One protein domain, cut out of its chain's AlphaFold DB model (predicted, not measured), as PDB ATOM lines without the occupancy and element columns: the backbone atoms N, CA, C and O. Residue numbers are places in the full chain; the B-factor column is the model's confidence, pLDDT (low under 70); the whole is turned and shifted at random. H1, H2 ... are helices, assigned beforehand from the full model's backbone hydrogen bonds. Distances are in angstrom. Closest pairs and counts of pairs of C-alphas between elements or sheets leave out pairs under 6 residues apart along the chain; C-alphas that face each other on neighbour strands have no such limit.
ATOM      1  N   ASP A  92      63.793 128.166  95.552       75.00
ATOM      2  CA  ASP A  92      63.379 129.114  94.523       75.00
ATOM      3  C   ASP A  92      63.990 130.499  94.833       75.00
ATOM      4  O   ASP A  92      63.589 131.132  95.817       75.00
ATOM      5  N   PRO A  93      65.005 130.955  94.070       74.00
ATOM      6  CA  PRO A  93      65.596 130.290  92.908       74.00
ATOM      7  C   PRO A  93      66.499 129.094  93.289       74.00
ATOM      8  O   PRO A  93      67.030 129.044  94.405       74.00
ATOM      9  N   PRO A  94      66.738 128.144  92.364       82.56
ATOM     10  CA  PRO A  94      67.672 127.043  92.586       82.56
ATOM     11  C   PRO A  94      69.096 127.540  92.867       82.56
ATOM     12  O   PRO A  94      69.551 128.526  92.288       82.56
ATOM     13  N   ILE A  95      69.839 126.813  93.707       82.31
ATOM     14  CA  ILE A  95      71.276 127.052  93.899       82.31
ATOM     15  C   ILE A  95      72.058 126.176  92.923       82.31
ATOM     16  O   ILE A  95      72.020 124.948  93.002       82.31
ATOM     17  N   TYR A  96      72.821 126.813  92.038       85.62
ATOM     18  CA  TYR A  96      73.717 126.130  91.110       85.62
ATOM     19  C   TYR A  96      75.140 126.084  91.674       85.62
ATOM     20  O   TYR A  96      75.674 127.092  92.126       85.62
ATOM     21  N   GLY A  97      75.768 124.908  91.662       86.38
ATOM     22  CA  GLY A  97      77.168 124.755  92.068       86.38
ATOM     23  C   GLY A  97      78.150 125.114  90.948       86.38
ATOM     24  O   GLY A  97      77.783 125.147  89.775       86.38
ATOM     25  N   LEU A  98      79.431 125.290  91.295       87.44
ATOM     26  CA  LEU A  98      80.504 125.547  90.320       87.44
ATOM     27  C   LEU A  98      80.563 124.526  89.163       87.44
ATOM     28  O   LEU A  98      80.714 124.962  88.026       87.44
ATOM     29  N   PRO A  99      80.397 123.202  89.378       88.81
ATOM     30  CA  PRO A  99      80.393 122.253  88.260       88.81
ATOM     31  C   PRO A  99      79.224 122.476  87.292       88.81
ATOM     32  O   PRO A  99      79.383 122.368  86.081       88.81
ATOM     33  N   THR A 100      78.044 122.819  87.817       90.00
ATOM     34  CA  THR A 100      76.857 123.140  87.012       90.00
ATOM     35  C   THR A 100      77.083 124.408  86.193       90.00
ATOM     36  O   THR A 100      76.743 124.447  85.012       90.00
ATOM     37  N   LEU A 101      77.727 125.412  86.795       88.44
ATOM     38  CA  LEU A 101      78.147 126.625  86.104       88.44
ATOM     39  C   LEU A 101      79.153 126.329  84.985       88.44
ATOM     40  O   LEU A 101      78.985 126.826  83.877       88.44
ATOM     41  N   GLU A 102      80.158 125.492  85.240       89.69
ATOM     42  CA  GLU A 102      81.153 125.109  84.232       89.69
ATOM     43  C   GLU A 102      80.496 124.411  83.030       89.69
ATOM     44  O   GLU A 102      80.822 124.705  81.878       89.69
ATOM     45  N   VAL A 103      79.534 123.516  83.278       90.62
ATOM     46  CA  VAL A 103      78.756 122.860  82.215       90.62
ATOM     47  C   VAL A 103      77.945 123.882  81.414       90.62
ATOM     48  O   VAL A 103      77.977 123.841  80.183       90.62
ATOM     49  N   ALA A 104      77.274 124.829  82.078       90.50
ATOM     50  CA  ALA A 104      76.522 125.892  81.409       90.50
ATOM     51  C   ALA A 104      77.426 126.783  80.539       90.50
ATOM     52  O   ALA A 104      77.110 127.044  79.379       90.50
ATOM     53  N   GLN A 105      78.592 127.183  81.055       87.88
ATOM     54  CA  GLN A 105      79.583 127.957  80.304       87.88
ATOM     55  C   GLN A 105      80.100 127.197  79.075       87.88
ATOM     56  O   GLN A 105      80.236 127.775  77.997       87.88
ATOM     57  N   ARG A 106      80.381 125.893  79.215       88.94
ATOM     58  CA  ARG A 106      80.808 125.047  78.089       88.94
ATOM     59  C   ARG A 106      79.730 124.936  77.019       88.94
ATOM     60  O   ARG A 106      80.066 124.986  75.840       88.94
ATOM     61  N   TRP A 107      78.467 124.802  77.420       89.38
ATOM     62  CA  TRP A 107      77.343 124.763  76.488       89.38
ATOM     63  C   TRP A 107      77.236 126.057  75.674       89.38
ATOM     64  O   TRP A 107      77.231 126.002  74.447       89.38
ATOM     65  N   LEU A 108      77.226 127.221  76.332       85.94
ATOM     66  CA  LEU A 108      77.134 128.509  75.632       85.94
ATOM     67  C   LEU A 108      78.319 128.737  74.688       85.94
ATOM     68  O   LEU A 108      78.128 129.140  73.545       85.94
ATOM     69  N   ARG A 109      79.535 128.374  75.109       85.06
ATOM     70  CA  ARG A 109      80.708 128.417  74.229       85.06
ATOM     71  C   ARG A 109      80.552 127.506  73.008       85.06
ATOM     72  O   ARG A 109      80.966 127.871  71.911       85.06
ATOM     73  N   ALA A 110      80.003 126.305  73.186       87.31
ATOM     74  CA  ALA A 110      79.770 125.388  72.076       87.31
ATOM     75  C   ALA A 110      78.753 125.960  71.072       87.31
ATOM     76  O   ALA A 110      78.941 125.778  69.874       87.31
ATOM     77  N   GLN A 111      77.739 126.690  71.545       86.94
ATOM     78  CA  GLN A 111      76.762 127.380  70.694       86.94
ATOM     79  C   GLN A 111      77.402 128.486  69.849       86.94
ATOM     80  O   GLN A 111      77.169 128.552  68.645       86.94
ATOM     81  N   GLU A 112      78.258 129.319  70.441       84.81
ATOM     82  CA  GLU A 112      78.981 130.361  69.699       84.81
ATOM     83  C   GLU A 112      79.911 129.768  68.635       84.81
ATOM     84  O   GLU A 112      79.930 130.219  67.488       84.81
ATOM     85  N   LEU A 113      80.657 128.718  68.998       86.69
ATOM     86  CA  LEU A 113      81.526 128.004  68.063       86.69
ATOM     87  C   LEU A 113      80.727 127.335  66.945       86.69
ATOM     88  O   LEU A 113      81.174 127.336  65.802       86.69
ATOM     89  N   LEU A 114      79.556 126.781  67.255       88.06
ATOM     90  CA  LEU A 114      78.661 126.210  66.258       88.06
ATOM     91  C   LEU A 114      78.146 127.281  65.296       88.06
ATOM     92  O   LEU A 114      78.166 127.047  64.096       88.06
ATOM     93  N   ALA A 115      77.721 128.446  65.792       83.56
ATOM     94  CA  ALA A 115      77.259 129.545  64.946       83.56
ATOM     95  C   ALA A 115      78.359 130.019  63.980       83.56
ATOM     96  O   ALA A 115      78.097 130.211  62.792       83.56
ATOM     97  N   ALA A 116      79.602 130.133  64.464       83.00
ATOM     98  CA  ALA A 116      80.754 130.437  63.619       83.00
ATOM     99  C   ALA A 116      81.023 129.316  62.600       83.00
ATOM    100  O   ALA A 116      81.133 129.580  61.404       83.00
ATOM    101  N   ALA A 117      81.055 128.058  63.047       83.38
ATOM    102  CA  ALA A 117      81.325 126.913  62.185       83.38
ATOM    103  C   ALA A 117      80.248 126.721  61.110       83.38
ATOM    104  O   ALA A 117      80.583 126.428  59.968       83.38
ATOM    105  N   LEU A 118      78.965 126.922  61.428       82.31
ATOM    106  CA  LEU A 118      77.867 126.823  60.462       82.31
ATOM    107  C   LEU A 118      78.104 127.727  59.249       82.31
ATOM    108  O   LEU A 118      77.964 127.256  58.122       82.31
ATOM    109  N   SER A 119      78.585 128.955  59.468       76.12
ATOM    110  CA  SER A 119      78.928 129.878  58.377       76.12
ATOM    111  C   SER A 119      80.048 129.363  57.457       76.12
ATOM    112  O   SER A 119      80.093 129.710  56.278       76.12
ATOM    113  N   GLU A 120      80.924 128.487  57.960       78.62
ATOM    114  CA  GLU A 120      81.990 127.843  57.184       78.62
ATOM    115  C   GLU A 120      81.507 126.567  56.469       78.62
ATOM    116  O   GLU A 120      81.982 126.250  55.373       78.62
ATOM    117  N   VAL A 121      80.568 125.815  57.065       76.38
ATOM    118  CA  VAL A 121      80.094 124.525  56.523       76.38
ATOM    119  C   VAL A 121      78.907 124.674  55.559       76.38
ATOM    120  O   VAL A 121      78.715 123.804  54.708       76.38
ATOM    121  N   GLU A 122      78.127 125.758  55.615       64.19
ATOM    122  CA  GLU A 122      77.027 126.034  54.664       64.19
ATOM    123  C   GLU A 122      77.495 126.127  53.196       64.19
ATOM    124  O   GLU A 122      76.699 125.959  52.273       64.19
ATOM    125  N   ALA A 123      78.799 126.293  52.954       60.88
ATOM    126  CA  ALA A 123      79.402 126.276  51.621       60.88
ATOM    127  C   ALA A 123      79.505 124.872  50.975       60.88
ATOM    128  O   ALA A 123      80.032 124.747  49.865       60.88
ATOM    129  N   ARG A 124      79.064 123.798  51.647       66.31
ATOM    130  CA  ARG A 124      79.154 122.411  51.154       66.31
ATOM    131  C   ARG A 124      77.834 121.668  51.317       66.31
ATOM    132  O   ARG A 124      77.126 121.860  52.295       66.31
ATOM    133  N   ASP A 125      77.551 120.762  50.386       74.00
ATOM    134  CA  ASP A 125      76.389 119.876  50.469       74.00
ATOM    135  C   ASP A 125      76.597 118.861  51.609       74.00
ATOM    136  O   ASP A 125      77.546 118.066  51.595       74.00
ATOM    137  N   GLN A 126      75.771 118.944  52.653       78.88
ATOM    138  CA  GLN A 126      75.932 118.160  53.878       78.88
ATOM    139  C   GLN A 126      74.971 116.972  53.902       78.88
ATOM    140  O   GLN A 126      73.769 117.106  53.683       78.88
ATOM    141  N   GLY A 127      75.485 115.795  54.262       85.19
ATOM    142  CA  GLY A 127      74.646 114.615  54.463       85.19
ATOM    143  C   GLY A 127      73.629 114.805  55.606       85.19
ATOM    144  O   GLY A 127      73.907 115.506  56.584       85.19
ATOM    145  N   PRO A 128      72.475 114.113  55.567       87.88
ATOM    146  CA  PRO A 128      71.350 114.356  56.478       87.88
ATOM    147  C   PRO A 128      71.683 114.140  57.963       87.88
ATOM    148  O   PRO A 128      71.113 114.800  58.826       87.88
ATOM    149  N   ARG A 129      72.630 113.248  58.284       90.19
ATOM    150  CA  ARG A 129      73.074 113.011  59.671       90.19
ATOM    151  C   ARG A 129      73.876 114.180  60.244       90.19
ATOM    152  O   ARG A 129      73.731 114.479  61.423       90.19
ATOM    153  N   LEU A 130      74.708 114.821  59.419       86.25
ATOM    154  CA  LEU A 130      75.481 115.991  59.836       86.25
ATOM    155  C   LEU A 130      74.541 117.174  60.067       86.25
ATOM    156  O   LEU A 130      74.604 117.797  61.119       86.25
ATOM    157  N   ASN A 131      73.602 117.393  59.145       85.38
ATOM    158  CA  ASN A 131      72.592 118.434  59.299       85.38
ATOM    159  C   ASN A 131      71.740 118.226  60.572       85.38
ATOM    160  O   ASN A 131      71.533 119.158  61.346       85.38
ATOM    161  N   ALA A 132      71.321 116.986  60.862       88.81
ATOM    162  CA  ALA A 132      70.584 116.668  62.087       88.81
ATOM    163  C   ALA A 132      71.398 116.933  63.367       88.81
ATOM    164  O   ALA A 132      70.859 117.471  64.333       88.81
ATOM    165  N   LEU A 133      72.692 116.591  63.378       88.62
ATOM    166  CA  LEU A 133      73.585 116.884  64.502       88.62
ATOM    167  C   LEU A 133      73.733 118.393  64.722       88.62
ATOM    168  O   LEU A 133      73.590 118.853  65.849       88.62
ATOM    169  N   LEU A 134      73.994 119.157  63.661       87.31
ATOM    170  CA  LEU A 134      74.141 120.611  63.740       87.31
ATOM    171  C   LEU A 134      72.843 121.278  64.207       87.31
ATOM    172  O   LEU A 134      72.871 122.128  65.091       87.31
ATOM    173  N   THR A 135      71.700 120.820  63.689       86.00
ATOM    174  CA  THR A 135      70.375 121.282  64.124       86.00
ATOM    175  C   THR A 135      70.132 120.993  65.605       86.00
ATOM    176  O   THR A 135      69.603 121.849  66.311       86.00
ATOM    177  N   TYR A 136      70.513 119.805  66.090       88.06
ATOM    178  CA  TYR A 136      70.391 119.433  67.502       88.06
ATOM    179  C   TYR A 136      71.300 120.281  68.397       88.06
ATOM    180  O   TYR A 136      70.843 120.813  69.406       88.06
ATOM    181  N   LEU A 137      72.570 120.438  68.015       86.81
ATOM    182  CA  LEU A 137      73.538 121.226  68.775       86.81
ATOM    183  C   LEU A 137      73.178 122.715  68.810       86.81
ATOM    184  O   LEU A 137      73.530 123.368  69.784       86.81
ATOM    185  N   GLY A 138      72.474 123.224  67.793       84.62
ATOM    186  CA  GLY A 138      72.027 124.617  67.698       84.62
ATOM    187  C   GLY A 138      70.741 124.936  68.459       84.62
ATOM    188  O   GLY A 138      70.337 126.095  68.507       84.62
ATOM    189  N   GLN A 139      70.075 123.943  69.058       87.25
ATOM    190  CA  GLN A 139      68.896 124.212  69.885       87.25
ATOM    191  C   GLN A 139      69.297 125.001  71.139       87.25
ATOM    192  O   GLN A 139      70.299 124.656  71.767       87.25
ATOM    193  N   PRO A 140      68.538 126.029  71.553       84.56
ATOM    194  CA  PRO A 140      68.807 126.725  72.804       84.56
ATOM    195  C   PRO A 140      68.627 125.779  73.997       84.56
ATOM    196  O   PRO A 140      67.780 124.882  73.981       84.56
ATOM    197  N   TYR A 141      69.392 126.012  75.065       88.12
ATOM    198  CA  TYR A 141      69.247 125.283  76.326       88.12
ATOM    199  C   TYR A 141      68.982 126.272  77.467       88.12
ATOM    200  O   TYR A 141      69.928 126.725  78.116       88.12
ATOM    201  N   PRO A 142      67.703 126.617  77.730       88.62
ATOM    202  CA  PRO A 142      67.331 127.697  78.648       88.62
ATOM    203  C   PRO A 142      67.917 127.558  80.058       88.62
ATOM    204  O   PRO A 142      68.200 128.555  80.715       88.62
ATOM    205  N   LEU A 143      68.143 126.325  80.521       88.50
ATOM    206  CA  LEU A 143      68.754 126.080  81.825       88.50
ATOM    207  C   LEU A 143      70.190 126.621  81.903       88.50
ATOM    208  O   LEU A 143      70.565 127.180  82.928       88.50
ATOM    209  N   ALA A 144      70.989 126.505  80.834       87.75
ATOM    210  CA  ALA A 144      72.341 127.063  80.818       87.75
ATOM    211  C   ALA A 144      72.315 128.590  80.969       87.75
ATOM    212  O   ALA A 144      73.085 129.137  81.754       87.75
ATOM    213  N   GLU A 145      71.393 129.272  80.286       86.44
ATOM    214  CA  GLU A 145      71.219 130.724  80.409       86.44
ATOM    215  C   GLU A 145      70.792 131.125  81.825       86.44
ATOM    216  O   GLU A 145      71.393 132.025  82.415       86.44
ATOM    217  N   GLN A 146      69.823 130.414  82.411       88.31
ATOM    218  CA  GLN A 146      69.383 130.645  83.790       88.31
ATOM    219  C   GLN A 146      70.531 130.487  84.795       88.31
ATOM    220  O   GLN A 146      70.664 131.304  85.706       88.31
ATOM    221  N   ILE A 147      71.386 129.473  84.623       89.44
ATOM    222  CA  ILE A 147      72.557 129.249  85.483       89.44
ATOM    223  C   ILE A 147      73.535 130.431  85.401       89.44
ATOM    224  O   ILE A 147      74.018 130.892  86.436       89.44
ATOM    225  N   ILE A 148      73.818 130.943  84.196       87.06
ATOM    226  CA  ILE A 148      74.714 132.099  84.015       87.06
ATOM    227  C   ILE A 148      74.127 133.371  84.627       87.06
ATOM    228  O   ILE A 148      74.852 134.119  85.286       87.06
ATOM    229  N   GLN A 149      72.831 133.614  84.422       85.94
ATOM    230  CA  GLN A 149      72.133 134.799  84.930       85.94
ATOM    231  C   GLN A 149      72.008 134.797  86.458       85.94
ATOM    232  O   GLN A 149      72.029 135.859  87.075       85.94
ATOM    233  N   ALA A 150      71.909 133.618  87.075       86.44
ATOM    234  CA  ALA A 150      71.866 133.478  88.526       86.44
ATOM    235  C   ALA A 150      73.217 133.785  89.202       86.44
ATOM    236  O   ALA A 150      73.259 134.015  90.414       86.44
ATOM    237  N   TRP A 151      74.327 133.781  88.454       85.12
ATOM    238  CA  TRP A 151      75.654 134.005  89.015       85.12
ATOM    239  C   TRP A 151      76.007 135.493  89.107       85.12
ATOM    240  O   TRP A 151      75.789 136.271  88.179       85.12
ATOM    241  N   ARG A 152      76.625 135.897  90.221       84.94
ATOM    242  CA  ARG A 152      77.191 137.245  90.377       84.94
ATOM    243  C   ARG A 152      78.612 137.285  89.840       84.94
ATOM    244  O   ARG A 152      79.487 136.608  90.372       84.94
ATOM    245  N   TRP A 153      78.854 138.080  88.806       83.62
ATOM    246  CA  TRP A 153      80.155 138.167  88.125       83.62
ATOM    247  C   TRP A 153      81.049 139.303  88.637       83.62
ATOM    248  O   TRP A 153      82.228 139.354  88.309       83.62
ATOM    249  N   ASP A 154      80.497 140.193  89.457       83.06
ATOM    250  CA  ASP A 154      81.165 141.369  90.017       83.06
ATOM    251  C   ASP A 154      82.000 141.070  91.275       83.06
ATOM    252  O   ASP A 154      82.680 141.953  91.798       83.06
ATOM    253  N   LEU A 155      81.956 139.834  91.780       83.19
ATOM    254  CA  LEU A 155      82.651 139.444  93.002       83.19
ATOM    255  C   LEU A 155      84.086 138.965  92.708       83.19
ATOM    256  O   LEU A 155      84.311 138.252  91.732       83.19
ATOM    257  N   PRO A 156      85.063 139.239  93.595       79.56
ATOM    258  CA  PRO A 156      86.434 138.735  93.443       79.56
ATOM    259  C   PRO A 156      86.545 137.203  93.434       79.56
ATOM    260  O   PRO A 156      87.518 136.651  92.933       79.56
ATOM    261  N   SER A 157      85.565 136.514  94.025       77.12
ATOM    262  CA  SER A 157      85.484 135.054  94.092       77.12
ATOM    263  C   SER A 157      84.817 134.418  92.872       77.12
ATOM    264  O   SER A 157      84.670 133.196  92.833       77.12
ATOM    265  N   SER A 158      84.341 135.219  91.916       79.44
ATOM    266  CA  SER A 158      83.650 134.700  90.743       79.44
ATOM    267  C   SER A 158      84.634 133.948  89.849       79.44
ATOM    268  O   SER A 158      85.750 134.418  89.617       79.44
ATOM    269  N   PRO A 159      84.254 132.759  89.357       79.94
ATOM    270  CA  PRO A 159      85.112 132.005  88.467       79.94
ATOM    271  C   PRO A 159      85.300 132.792  87.173       79.94
ATOM    272  O   PRO A 159      84.380 133.454  86.687       79.94
ATOM    273  N   SER A 160      86.499 132.714  86.607       74.75
ATOM    274  CA  SER A 160      86.785 133.352  85.329       74.75
ATOM    275  C   SER A 160      85.861 132.803  84.247       74.75
ATOM    276  O   SER A 160      85.617 131.595  84.170       74.75
ATOM    277  N   LEU A 161      85.386 133.681  83.370       67.12
ATOM    278  CA  LEU A 161      84.785 133.239  82.122       67.12
ATOM    279  C   LEU A 161      85.827 132.440  81.312       67.12
ATOM    280  O   LEU A 161      87.008 132.813  81.306       67.12
ATOM    281  N   PRO A 162      85.433 131.345  80.639       62.69
ATOM    282  CA  PRO A 162      86.348 130.601  79.791       62.69
ATOM    283  C   PRO A 162      86.978 131.534  78.752       62.69
ATOM    284  O   PRO A 162      86.289 132.337  78.128       62.69
ATOM    285  N   ALA A 163      88.292 131.422  78.550       57.69
ATOM    286  CA  ALA A 163      89.010 132.265  77.597       57.69
ATOM    287  C   ALA A 163      88.403 132.148  76.186       57.69
ATOM    288  O   ALA A 163      88.278 131.028  75.672       57.69
ATOM    289  N   GLY A 164      88.063 133.290  75.574       54.38
ATOM    290  CA  GLY A 164      87.580 133.376  74.188       54.38
ATOM    291  C   GLY A 164      86.235 134.076  73.961       54.38
ATOM    292  O   GLY A 164      85.834 134.167  72.809       54.38
ATOM    293  N   LEU A 165      85.553 134.577  74.998       45.88
ATOM    294  CA  LEU A 165      84.320 135.359  74.832       45.88
ATOM    295  C   LEU A 165      84.629 136.822  74.456       45.88
ATOM    296  O   LEU A 165      85.570 137.392  75.026       45.88
ATOM    297  N   PRO A 166      83.872 137.454  73.536       36.53
ATOM    298  CA  PRO A 166      83.957 138.897  73.342       36.53
ATOM    299  C   PRO A 166      83.538 139.616  74.634       36.53
ATOM    300  O   PRO A 166      82.622 139.183  75.332       36.53
ATOM    301  N   ARG A 167      84.274 140.680  74.970       41.91
ATOM    302  CA  ARG A 167      83.943 141.592  76.073       41.91
ATOM    303  C   ARG A 167      82.816 142.534  75.686       41.91
ATOM    304  O   ARG A 167      82.807 142.946  74.504       41.91
TER     305      ARG A 167
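Overview. This is residues 92 to 167 of the 167 residues of an uncharacterized protein of Hymenobacter sp (UniProt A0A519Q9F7). One long helix, H1, makes the length, and two short helices, H2 and H3, fold back along it one after the other, H2 loosely and H3 more closely. A tail without named elements, residues 151 to 167, follows H3. The printed part has 76 residues with three named helices and no named strand: all helix, loose, radius of gyration of the C-alphas 15.4 A, spans 47 by 28 by 15 A.

Arrangement. H1, residues 98 to 121, has a kink of 26 degrees near residue 115. Its residues 111 to 118 alone touch H2, residues 128 to 137, in a helical hairpin, opposite ways at a steep tilt of 41 degrees; the closest C-alphas, of Gln 111 and Leu 137, are 7.2 A apart. Its residues 100 to 108 alone touch H3, residues 142 to 150, opposite ways at a steep 55 degrees; the closest C-alphas, of Ala 104 and Ala 144, are 4.4 A apart. H2 and H3 are apart. Every O i to N i+4 pair is within hydrogen-bond range in H2 and H3, 18 of 20 in H1.

Along the chain. H1 begins at C-alpha 98 (80.504, 125.547, 90.320) and measures 33.8 A; H3 ends at C-alpha 150 (71.866, 133.478, 88.526).

Size, cuts and confidence. The printed part has no cut. Residues 122 to 124 and 161 to 167 have pLDDT under 70.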